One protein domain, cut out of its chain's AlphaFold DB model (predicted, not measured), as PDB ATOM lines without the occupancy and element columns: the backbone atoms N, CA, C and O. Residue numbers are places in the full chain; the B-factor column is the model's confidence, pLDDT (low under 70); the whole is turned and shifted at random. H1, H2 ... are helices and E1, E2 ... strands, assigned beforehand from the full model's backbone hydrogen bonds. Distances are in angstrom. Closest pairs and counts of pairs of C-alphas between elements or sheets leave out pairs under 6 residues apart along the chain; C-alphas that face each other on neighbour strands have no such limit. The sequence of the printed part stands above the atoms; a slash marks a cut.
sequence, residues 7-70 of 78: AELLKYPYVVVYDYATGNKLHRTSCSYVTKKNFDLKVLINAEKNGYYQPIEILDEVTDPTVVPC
ATOM      1  N   ALA A   7      49.778  36.070 -56.797       87.69
ATOM      2  CA  ALA A   7      48.844  36.945 -57.510       87.69
ATOM      3  C   ALA A   7      47.482  36.281 -57.796       87.69
ATOM      4  O   ALA A   7      46.461  36.959 -57.833       87.69
ATOM      5  N   GLU A   8      47.448  34.961 -57.986       87.69
ATOM      6  CA  GLU A   8      46.201  34.217 -58.185       87.69
ATOM      7  C   GLU A   8      45.421  34.081 -56.883       87.69
ATOM      8  O   GLU A   8      44.196  34.158 -56.904       87.69
ATOM      9  N   LEU A   9      46.122  33.951 -55.752       88.06
ATOM     10  CA  LEU A   9      45.520  33.946 -54.421       88.06
ATOM     11  C   LEU A   9      44.707  35.220 -54.164       88.06
ATOM     12  O   LEU A   9      43.607  35.155 -53.630       88.06
ATOM     13  N   LEU A  10      45.240  36.371 -54.577       89.12
ATOM     14  CA  LEU A  10      44.622  37.679 -54.347       89.12
ATOM     15  C   LEU A  10      43.339  37.917 -55.154       89.12
ATOM     16  O   LEU A  10      42.633  38.883 -54.879       89.12
ATOM     17  N   LYS A  11      43.023  37.061 -56.133       91.75
ATOM     18  CA  LYS A  11      41.744  37.122 -56.857       91.75
ATOM     19  C   LYS A  11      40.566  36.679 -55.987       91.75
ATOM     20  O   LYS A  11      39.428  37.016 -56.293       91.75
ATOM     21  N   TYR A  12      40.846  35.932 -54.923       92.38
ATOM     22  CA  TYR A  12      39.851  35.414 -53.999       92.38
ATOM     23  C   TYR A  12      39.675  36.369 -52.812       92.38
ATOM     24  O   TYR A  12      40.635  37.028 -52.403       92.38
ATOM     25  N   PRO A  13      38.475  36.466 -52.224       92.25
ATOM     26  CA  PRO A  13      38.234  37.313 -51.054       92.25
ATOM     27  C   PRO A  13      38.848  36.740 -49.768       92.25
ATOM     28  O   PRO A  13      39.191  37.493 -48.847       92.25
ATOM     29  N   TYR A  14      39.023  35.417 -49.708       92.81
ATOM     30  CA  TYR A  14      39.476  34.711 -48.520       92.81
ATOM     31  C   TYR A  14      40.567  33.691 -48.835       92.81
ATOM     32  O   TYR A  14      40.743  33.225 -49.962       92.81
ATOM     33  N   VAL A  15      41.313  33.340 -47.795       92.06
ATOM     34  CA  VAL A  15      42.353  32.328 -47.856       92.06
ATOM     35  C   VAL A  15      42.503  31.624 -46.519       92.06
ATOM     36  O   VAL A  15      42.612  32.263 -45.471       92.06
ATOM     37  N   VAL A  16      42.558  30.300 -46.560       90.75
ATOM     38  CA  VAL A  16      42.978  29.483 -45.427       90.75
ATOM     39  C   VAL A  16      44.492  29.339 -45.467       90.75
ATOM     40  O   VAL A  16      45.074  28.967 -46.484       90.75
ATOM     41  N   VAL A  17      45.137  29.647 -44.353       89.44
ATOM     42  CA  VAL A  17      46.551  29.386 -44.112       89.44
ATOM     43  C   VAL A  17      46.620  28.159 -43.219       89.44
ATOM     44  O   VAL A  17      46.345  28.250 -42.022       89.44
ATOM     45  N   TYR A  18      46.984  27.019 -43.796       86.44
ATOM     46  CA  TYR A  18      47.331  25.838 -43.019       86.44
ATOM     47  C   TYR A  18      48.734  26.042 -42.458       86.44
ATOM     48  O   TYR A  18      49.651  26.405 -43.195       86.44
ATOM     49  N   ASP A  19      48.898  25.882 -41.151       82.25
ATOM     50  CA  ASP A  19      50.156  26.133 -40.451       82.25
ATOM     51  C   ASP A  19      50.261  25.239 -39.217       82.25
ATOM     52  O   ASP A  19      49.616  25.485 -38.196       82.25
ATOM     53  N   TYR A  20      51.127  24.232 -39.290       73.69
ATOM     54  CA  TYR A  20      51.354  23.295 -38.193       73.69
ATOM     55  C   TYR A  20      51.957  23.949 -36.941       73.69
ATOM     56  O   TYR A  20      51.757  23.442 -35.842       73.69
ATOM     57  N   ALA A  21      52.670  25.073 -37.077       79.38
ATOM     58  CA  ALA A  21      53.319  25.733 -35.947       79.38
ATOM     59  C   ALA A  21      52.360  26.639 -35.161       79.38
ATOM     60  O   ALA A  21      52.499  26.782 -33.948       79.38
ATOM     61  N   THR A  22      51.405  27.285 -35.841       78.44
ATOM     62  CA  THR A  22      50.544  28.314 -35.220       78.44
ATOM     63  C   THR A  22      49.041  28.040 -35.305       78.44
ATOM     64  O   THR A  22      48.254  28.864 -34.820       78.44
ATOM     65  N   GLY A  23      48.655  26.901 -35.885       83.88
ATOM     66  CA  GLY A  23      47.275  26.495 -36.129       83.88
ATOM     67  C   GLY A  23      46.710  27.056 -37.436       83.88
ATOM     68  O   GLY A  23      47.086  28.147 -37.877       83.88
ATOM     69  N   ASN A  24      45.773  26.313 -38.025       89.69
ATOM     70  CA  ASN A  24      45.136  26.655 -39.293       89.69
ATOM     71  C   ASN A  24      44.217  27.867 -39.122       89.69
ATOM     72  O   ASN A  24      43.400  27.919 -38.200       89.69
ATOM     73  N   LYS A  25      44.358  28.868 -39.995       91.25
ATOM     74  CA  LYS A  25      43.639  30.140 -39.860       91.25
ATOM     75  C   LYS A  25      43.001  30.591 -41.153       91.25
ATOM     76  O   LYS A  25      43.623  30.546 -42.209       91.25
ATOM     77  N   LEU A  26      41.794  31.128 -41.044       92.56
ATOM     78  CA  LEU A  26      41.091  31.782 -42.137       92.56
ATOM     79  C   LEU A  26      41.369  33.286 -42.132       92.56
ATOM     80  O   LEU A  26      41.206  33.962 -41.116       92.56
ATOM     81  N   HIS A  27      41.770  33.820 -43.278       93.25
ATOM     82  CA  HIS A  27      42.081  35.230 -43.474       93.25
ATOM     83  C   HIS A  27      41.267  35.814 -44.629       93.25
ATOM     84  O   HIS A  27      40.997  35.138 -45.618       93.25
ATOM     85  N   ARG A  28      40.957  37.113 -44.556       92.44
ATOM     86  CA  ARG A  28      40.702  37.903 -45.771       92.44
ATOM     87  C   ARG A  28      42.009  38.037 -46.548       92.44
ATOM     88  O   ARG A  28      43.059  38.215 -45.929       92.44
ATOM     89  N   THR A  29      41.971  38.029 -47.875       91.19
ATOM     90  CA  THR A  29      43.187  38.240 -48.687       91.19
ATOM     91  C   THR A  29      43.781  39.637 -48.524       91.19
ATOM     92  O   THR A  29      44.987  39.806 -48.664       91.19
ATOM     93  N   SER A  30      42.976  40.619 -48.111       90.38
ATOM     94  CA  SER A  30      43.428  41.961 -47.717       90.38
ATOM     95  C   SER A  30      44.076  42.036 -46.325       90.38
ATOM     96  O   SER A  30      44.477  43.113 -45.883       90.38
ATOM     97  N   CYS A  31      44.174  40.922 -45.591       92.06
ATOM     98  CA  CYS A  31      44.801  40.895 -44.275       92.06
ATOM     99  C   CYS A  31      46.306  41.185 -44.374       92.06
ATOM    100  O   CYS A  31      47.009  40.580 -45.177       92.06
ATOM    101  N   SER A  32      46.835  42.012 -43.469       89.56
ATOM    102  CA  SER A  32      48.267  42.356 -43.398       89.56
ATOM    103  C   SER A  32      49.214  41.161 -43.206       89.56
ATOM    104  O   SER A  32      50.412  41.280 -43.448       89.56
ATOM    105  N   TYR A  33      48.695  40.001 -42.792       85.94
ATOM    106  CA  TYR A  33      49.459  38.757 -42.640       85.94
ATOM    107  C   TYR A  33      49.535  37.936 -43.933       85.94
ATOM    108  O   TYR A  33      50.403  37.067 -44.064       85.94
ATOM    109  N   VAL A  34      48.660  38.220 -44.899       89.69
ATOM    110  CA  VAL A  34      48.640  37.595 -46.221       89.69
ATOM    111  C   VAL A  34      49.550  38.414 -47.133       89.69
ATOM    112  O   VAL A  34      49.128  39.327 -47.833       89.69
ATOM    113  N   THR A  35      50.848  38.114 -47.088       90.69
ATOM    114  CA  THR A  35      51.869  38.803 -47.890       90.69
ATOM    115  C   THR A  35      52.587  37.828 -48.806       90.69
ATOM    116  O   THR A  35      52.738  36.653 -48.468       90.69
ATOM    117  N   LYS A  36      53.113  38.327 -49.934       89.62
ATOM    118  CA  LYS A  36      53.923  37.519 -50.856       89.62
ATOM    119  C   LYS A  36      55.111  36.873 -50.144       89.62
ATOM    120  O   LYS A  36      55.380  35.700 -50.346       89.62
ATOM    121  N   LYS A  37      55.779  37.619 -49.256       88.81
ATOM    122  CA  LYS A  37      56.903  37.107 -48.459       88.81
ATOM    123  C   LYS A  37      56.488  35.913 -47.593       88.81
ATOM    124  O   LYS A  37      57.196  34.913 -47.572       88.81
ATOM    125  N   ASN A  38      55.348  35.999 -46.903       85.75
ATOM    126  CA  ASN A  38      54.845  34.892 -46.083       85.75
ATOM    127  C   ASN A  38      54.383  33.707 -46.935       85.75
ATOM    128  O   ASN A  38      54.619  32.564 -46.552       85.75
ATOM    129  N   PHE A  39      53.768  33.975 -48.091       86.50
ATOM    130  CA  PHE A  39      53.412  32.951 -49.066       86.50
ATOM    131  C   PHE A  39      54.654  32.191 -49.547       86.50
ATOM    132  O   PHE A  39      54.702  30.973 -49.408       86.50
ATOM    133  N   ASP A  40      55.682  32.899 -50.026       84.56
ATOM    134  CA  ASP A  40      56.924  32.297 -50.521       84.56
ATOM    135  C   ASP A  40      57.608  31.478 -49.406       84.56
ATOM    136  O   ASP A  40      58.015  30.338 -49.626       84.56
ATOM    137  N   LEU A  41      57.654  32.008 -48.175       81.81
ATOM    138  CA  LEU A  41      58.211  31.302 -47.017       81.81
ATOM    139  C   LEU A  41      57.447  30.019 -46.664       81.81
ATOM    140  O   LEU A  41      58.080  29.023 -46.334       81.81
ATOM    141  N   LYS A  42      56.112  30.023 -46.687       79.69
ATOM    142  CA  LYS A  42      55.302  28.855 -46.299       79.69
ATOM    143  C   LYS A  42      55.190  27.827 -47.425       79.69
ATOM    144  O   LYS A  42      55.479  26.659 -47.204       79.69
ATOM    145  N   VAL A  43      54.832  28.277 -48.629       76.75
ATOM    146  CA  VAL A  43      54.460  27.418 -49.763       76.75
ATOM    147  C   VAL A  43      55.661  26.977 -50.588       76.75
ATOM    148  O   VAL A  43      55.734  25.812 -50.955       76.75
ATOM    149  N   LEU A  44      56.584  27.888 -50.913       76.06
ATOM    150  CA  LEU A  44      57.696  27.577 -51.819       76.06
ATOM    151  C   LEU A  44      58.910  27.046 -51.060       76.06
ATOM    152  O   LEU A  44      59.513  26.061 -51.468       76.06
ATOM    153  N   ILE A  45      59.267  27.707 -49.958       75.62
ATOM    154  CA  ILE A  45      60.507  27.428 -49.227       75.62
ATOM    155  C   ILE A  45      60.309  26.314 -48.188       75.62
ATOM    156  O   ILE A  45      61.169  25.451 -48.051       75.62
ATOM    157  N   ASN A  46      59.176  26.300 -47.474       70.19
ATOM    158  CA  ASN A  46      58.924  25.370 -46.364       70.19
ATOM    159  C   ASN A  46      57.881  24.282 -46.676       70.19
ATOM    160  O   ASN A  46      57.268  23.761 -45.739       70.19
ATOM    161  N   ALA A  47      57.680  23.943 -47.953       59.53
ATOM    162  CA  ALA A  47      56.615  23.054 -48.435       59.53
ATOM    163  C   ALA A  47      56.482  21.722 -47.664       59.53
ATOM    164  O   ALA A  47      55.386  21.175 -47.571       59.53
ATOM    165  N   GLU A  48      57.564  21.218 -47.062       56.69
ATOM    166  CA  GLU A  48      57.560  19.976 -46.277       56.69
ATOM    167  C   GLU A  48      57.251  20.145 -44.776       56.69
ATOM    168  O   GLU A  48      57.001  19.146 -44.106       56.69
ATOM    169  N   LYS A  49      57.288  21.363 -44.207       61.88
ATOM    170  CA  LYS A  49      57.262  21.550 -42.736       61.88
ATOM    171  C   LYS A  49      56.296  22.606 -42.187       61.88
ATOM    172  O   LYS A  49      55.859  22.437 -41.054       61.88
ATOM    173  N   ASN A  50      55.928  23.664 -42.927       63.28
ATOM    174  CA  ASN A  50      55.243  24.836 -42.324       63.28
ATOM    175  C   ASN A  50      53.912  25.269 -42.981       63.28
ATOM    176  O   ASN A  50      53.426  26.379 -42.723       63.28
ATOM    177  N   GLY A  51      53.297  24.375 -43.761       71.25
ATOM    178  CA  GLY A  51      51.919  24.497 -44.250       71.25
ATOM    179  C   GLY A  51      51.731  25.352 -45.516       71.25
ATOM    180  O   GLY A  51      52.691  25.876 -46.075       71.25
ATOM    181  N   TYR A  52      50.495  25.440 -46.019       82.94
ATOM    182  CA  TYR A  52      50.167  25.984 -47.347       82.94
ATOM    183  C   TYR A  52      48.972  26.950 -47.327       82.94
ATOM    184  O   TYR A  52      48.222  27.018 -46.356       82.94
ATOM    185  N   TYR A  53      48.795  27.710 -48.412       88.06
ATOM    186  CA  TYR A  53      47.661  28.621 -48.597       88.06
ATOM    187  C   TYR A  53      46.612  27.975 -49.511       88.06
ATOM    188  O   TYR A  53      46.947  27.513 -50.602       88.06
ATOM    189  N   GLN A  54      45.347  27.992 -49.098       89.06
ATOM    190  CA  GLN A  54      44.198  27.556 -49.890       89.06
ATOM    191  C   GLN A  54      43.248  28.743 -50.097       89.06
ATOM    192  O   GLN A  54      42.602  29.171 -49.139       89.06
ATOM    193  N   PRO A  55      43.167  29.318 -51.309       91.12
ATOM    194  CA  PRO A  55      42.187  30.357 -51.598       91.12
ATOM    195  C   PRO A  55      40.771  29.767 -51.616       91.12
ATOM    196  O   PRO A  55      40.600  28.642 -52.086       91.12
ATOM    197  N   ILE A  56      39.790  30.535 -51.140       91.19
ATOM    198  CA  ILE A  56      38.366  30.156 -51.132       91.19
ATOM    199  C   ILE A  56      37.507  31.353 -51.559       91.19
ATOM    200  O   ILE A  56      37.866  32.507 -51.287       91.19
ATOM    201  N   GLU A  57      36.392  31.101 -52.242       90.69
ATOM    202  CA  GLU A  57      35.505  32.163 -52.740       90.69
ATOM    203  C   GLU A  57      34.489  32.586 -51.682       90.69
ATOM    204  O   GLU A  57      34.263  33.783 -51.482       90.69
ATOM    205  N   ILE A  58      33.935  31.621 -50.951       89.56
ATOM    206  CA  ILE A  58      32.977  31.856 -49.868       89.56
ATOM    207  C   ILE A  58      33.405  31.151 -48.577       89.56
ATOM    208  O   ILE A  58      34.158  30.181 -48.594       89.56
ATOM    209  N   LEU A  59      32.945  31.659 -47.431       85.69
ATOM    210  CA  LEU A  59      33.346  31.147 -46.114       85.69
ATOM    211  C   LEU A  59      32.838  29.726 -45.848       85.69
ATOM    212  O   LEU A  59      33.532  28.958 -45.188       85.69
ATOM    213  N   ASP A  60      31.692  29.362 -46.421       85.31
ATOM    214  CA  ASP A  60      31.080  28.034 -46.281       85.31
ATOM    215  C   ASP A  60      31.910  26.909 -46.926       85.31
ATOM    216  O   ASP A  60      31.690  25.732 -46.648       85.31
ATOM    217  N   GLU A  61      32.902  27.245 -47.759       84.81
ATOM    218  CA  GLU A  61      33.872  26.269 -48.275       84.81
ATOM    219  C   GLU A  61      34.815  25.744 -47.180       84.81
ATOM    220  O   GLU A  61      35.439  24.690 -47.346       84.81
ATOM    221  N   VAL A  62      34.936  26.458 -46.053       86.06
ATOM    222  CA  VAL A  62      35.730  26.010 -44.906       86.06
ATOM    223  C   VAL A  62      34.965  24.925 -44.156       86.06
ATOM    224  O   VAL A  62      34.205  25.182 -43.230       86.06
ATOM    225  N   THR A  63      35.206  23.683 -44.557       84.88
ATOM    226  CA  THR A  63      34.634  22.484 -43.923       84.88
ATOM    227  C   THR A  63      35.543  21.876 -42.853       84.88
ATOM    228  O   THR A  63      35.115  20.999 -42.104       84.88
ATOM    229  N   ASP A  64      36.794  22.336 -42.760       85.81
ATOM    230  CA  ASP A  64      37.769  21.854 -41.785       85.81
ATOM    231  C   ASP A  64      37.539  22.510 -40.404       85.81
ATOM    232  O   ASP A  64      37.745  23.720 -40.259       85.81
ATOM    233  N   PRO A  65      37.170  21.735 -39.363       86.81
ATOM    234  CA  PRO A  65      36.875  22.262 -38.030       86.81
ATOM    235  C   PRO A  65      38.114  22.778 -37.282       86.81
ATOM    236  O   PRO A  65      37.986  23.423 -36.243       86.81
ATOM    237  N   THR A  66      39.322  22.488 -37.771       88.88
ATOM    238  CA  THR A  66      40.575  22.987 -37.189       88.88
ATOM    239  C   THR A  66      40.895  24.418 -37.621       88.88
ATOM    240  O   THR A  66      41.763  25.062 -37.025       88.88
ATOM    241  N   VAL A  67      40.211  24.929 -38.651       90.38
ATOM    242  CA  VAL A  67      40.426  26.270 -39.186       90.38
ATOM    243  C   VAL A  67      39.655  27.282 -38.351       90.38
ATOM    244  O   VAL A  67      38.429  27.260 -38.286       90.38
ATOM    245  N   VAL A  68      40.380  28.225 -37.752       91.00
ATOM    246  CA  VAL A  68      39.774  29.303 -36.961       91.00
ATOM    247  C   VAL A  68      39.917  30.663 -37.648       91.00
ATOM    248  O   VAL A  68      40.938  30.930 -38.289       91.00
ATOM    249  N   PRO A  69      38.950  31.585 -37.504       90.94
ATOM    250  CA  PRO A  69      39.092  32.932 -38.037       90.94
ATOM    251  C   PRO A  69      40.317  33.655 -37.472       90.94
ATOM    252  O   PRO A  69      40.607  33.635 -36.271       90.94
ATOM    253  N   CYS A  70      41.038  34.360 -38.339       90.69
ATOM    254  CA  CYS A  70      42.117  35.235 -37.919       90.69
ATOM    255  C   CYS A  70      41.568  36.343 -37.009       90.69
ATOM    256  O   CYS A  70      40.715  37.135 -37.410       90.69
TER     257      CYS A  70
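AT A GLANCE: This is residues 7 to 70 of the 78 residues of an uncharacterized protein of Mesobacillus subterraneus (UniProt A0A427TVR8). With little regular structure, this is a small antiparallel three-stranded sheet with one helix, H1, off the end where E3 begins; in the tail, residues 68 to 69 pair beside E2. The 64 printed residues run E1, E2, H1, E3, with sheet order E2, E1, E3; the class is mixed. It is compact, radius of gyration of the C-alphas 10.9 A, spanning 29 by 25 by 17 A.

HOW THE PARTS SIT: Start at E1, residues 14 to 17; it forms a hairpin with E2, residues 25 to 28, with N 15 and O 27 2.8 A apart. H1, residues 36 to 45, only grazes the sheet; 5 of its 6 O i to N i+4 pairs are within hydrogen-bond range. E3, residues 53 to 56, is antiparallel to E1 at 152 degrees, with N 16 and O 54 2.8 A apart. E2, H1 and E3 make a split strand-helix-strand unit, E1 between its strands, with a right-handed crossover.

IN THESE COORDINATES: Find C-alpha 14 at (39.476, 34.711, -48.520); E1 runs 9.9 A, E2 10.2 A, H1 12.2 A, and E3 9.8 A to C-alpha 56 at (38.366, 30.156, -51.132).

THE WHOLE: The printed part has no cut; residues 57 to 70 hold no named element, and residues 47 to 50 have pLDDT under 70.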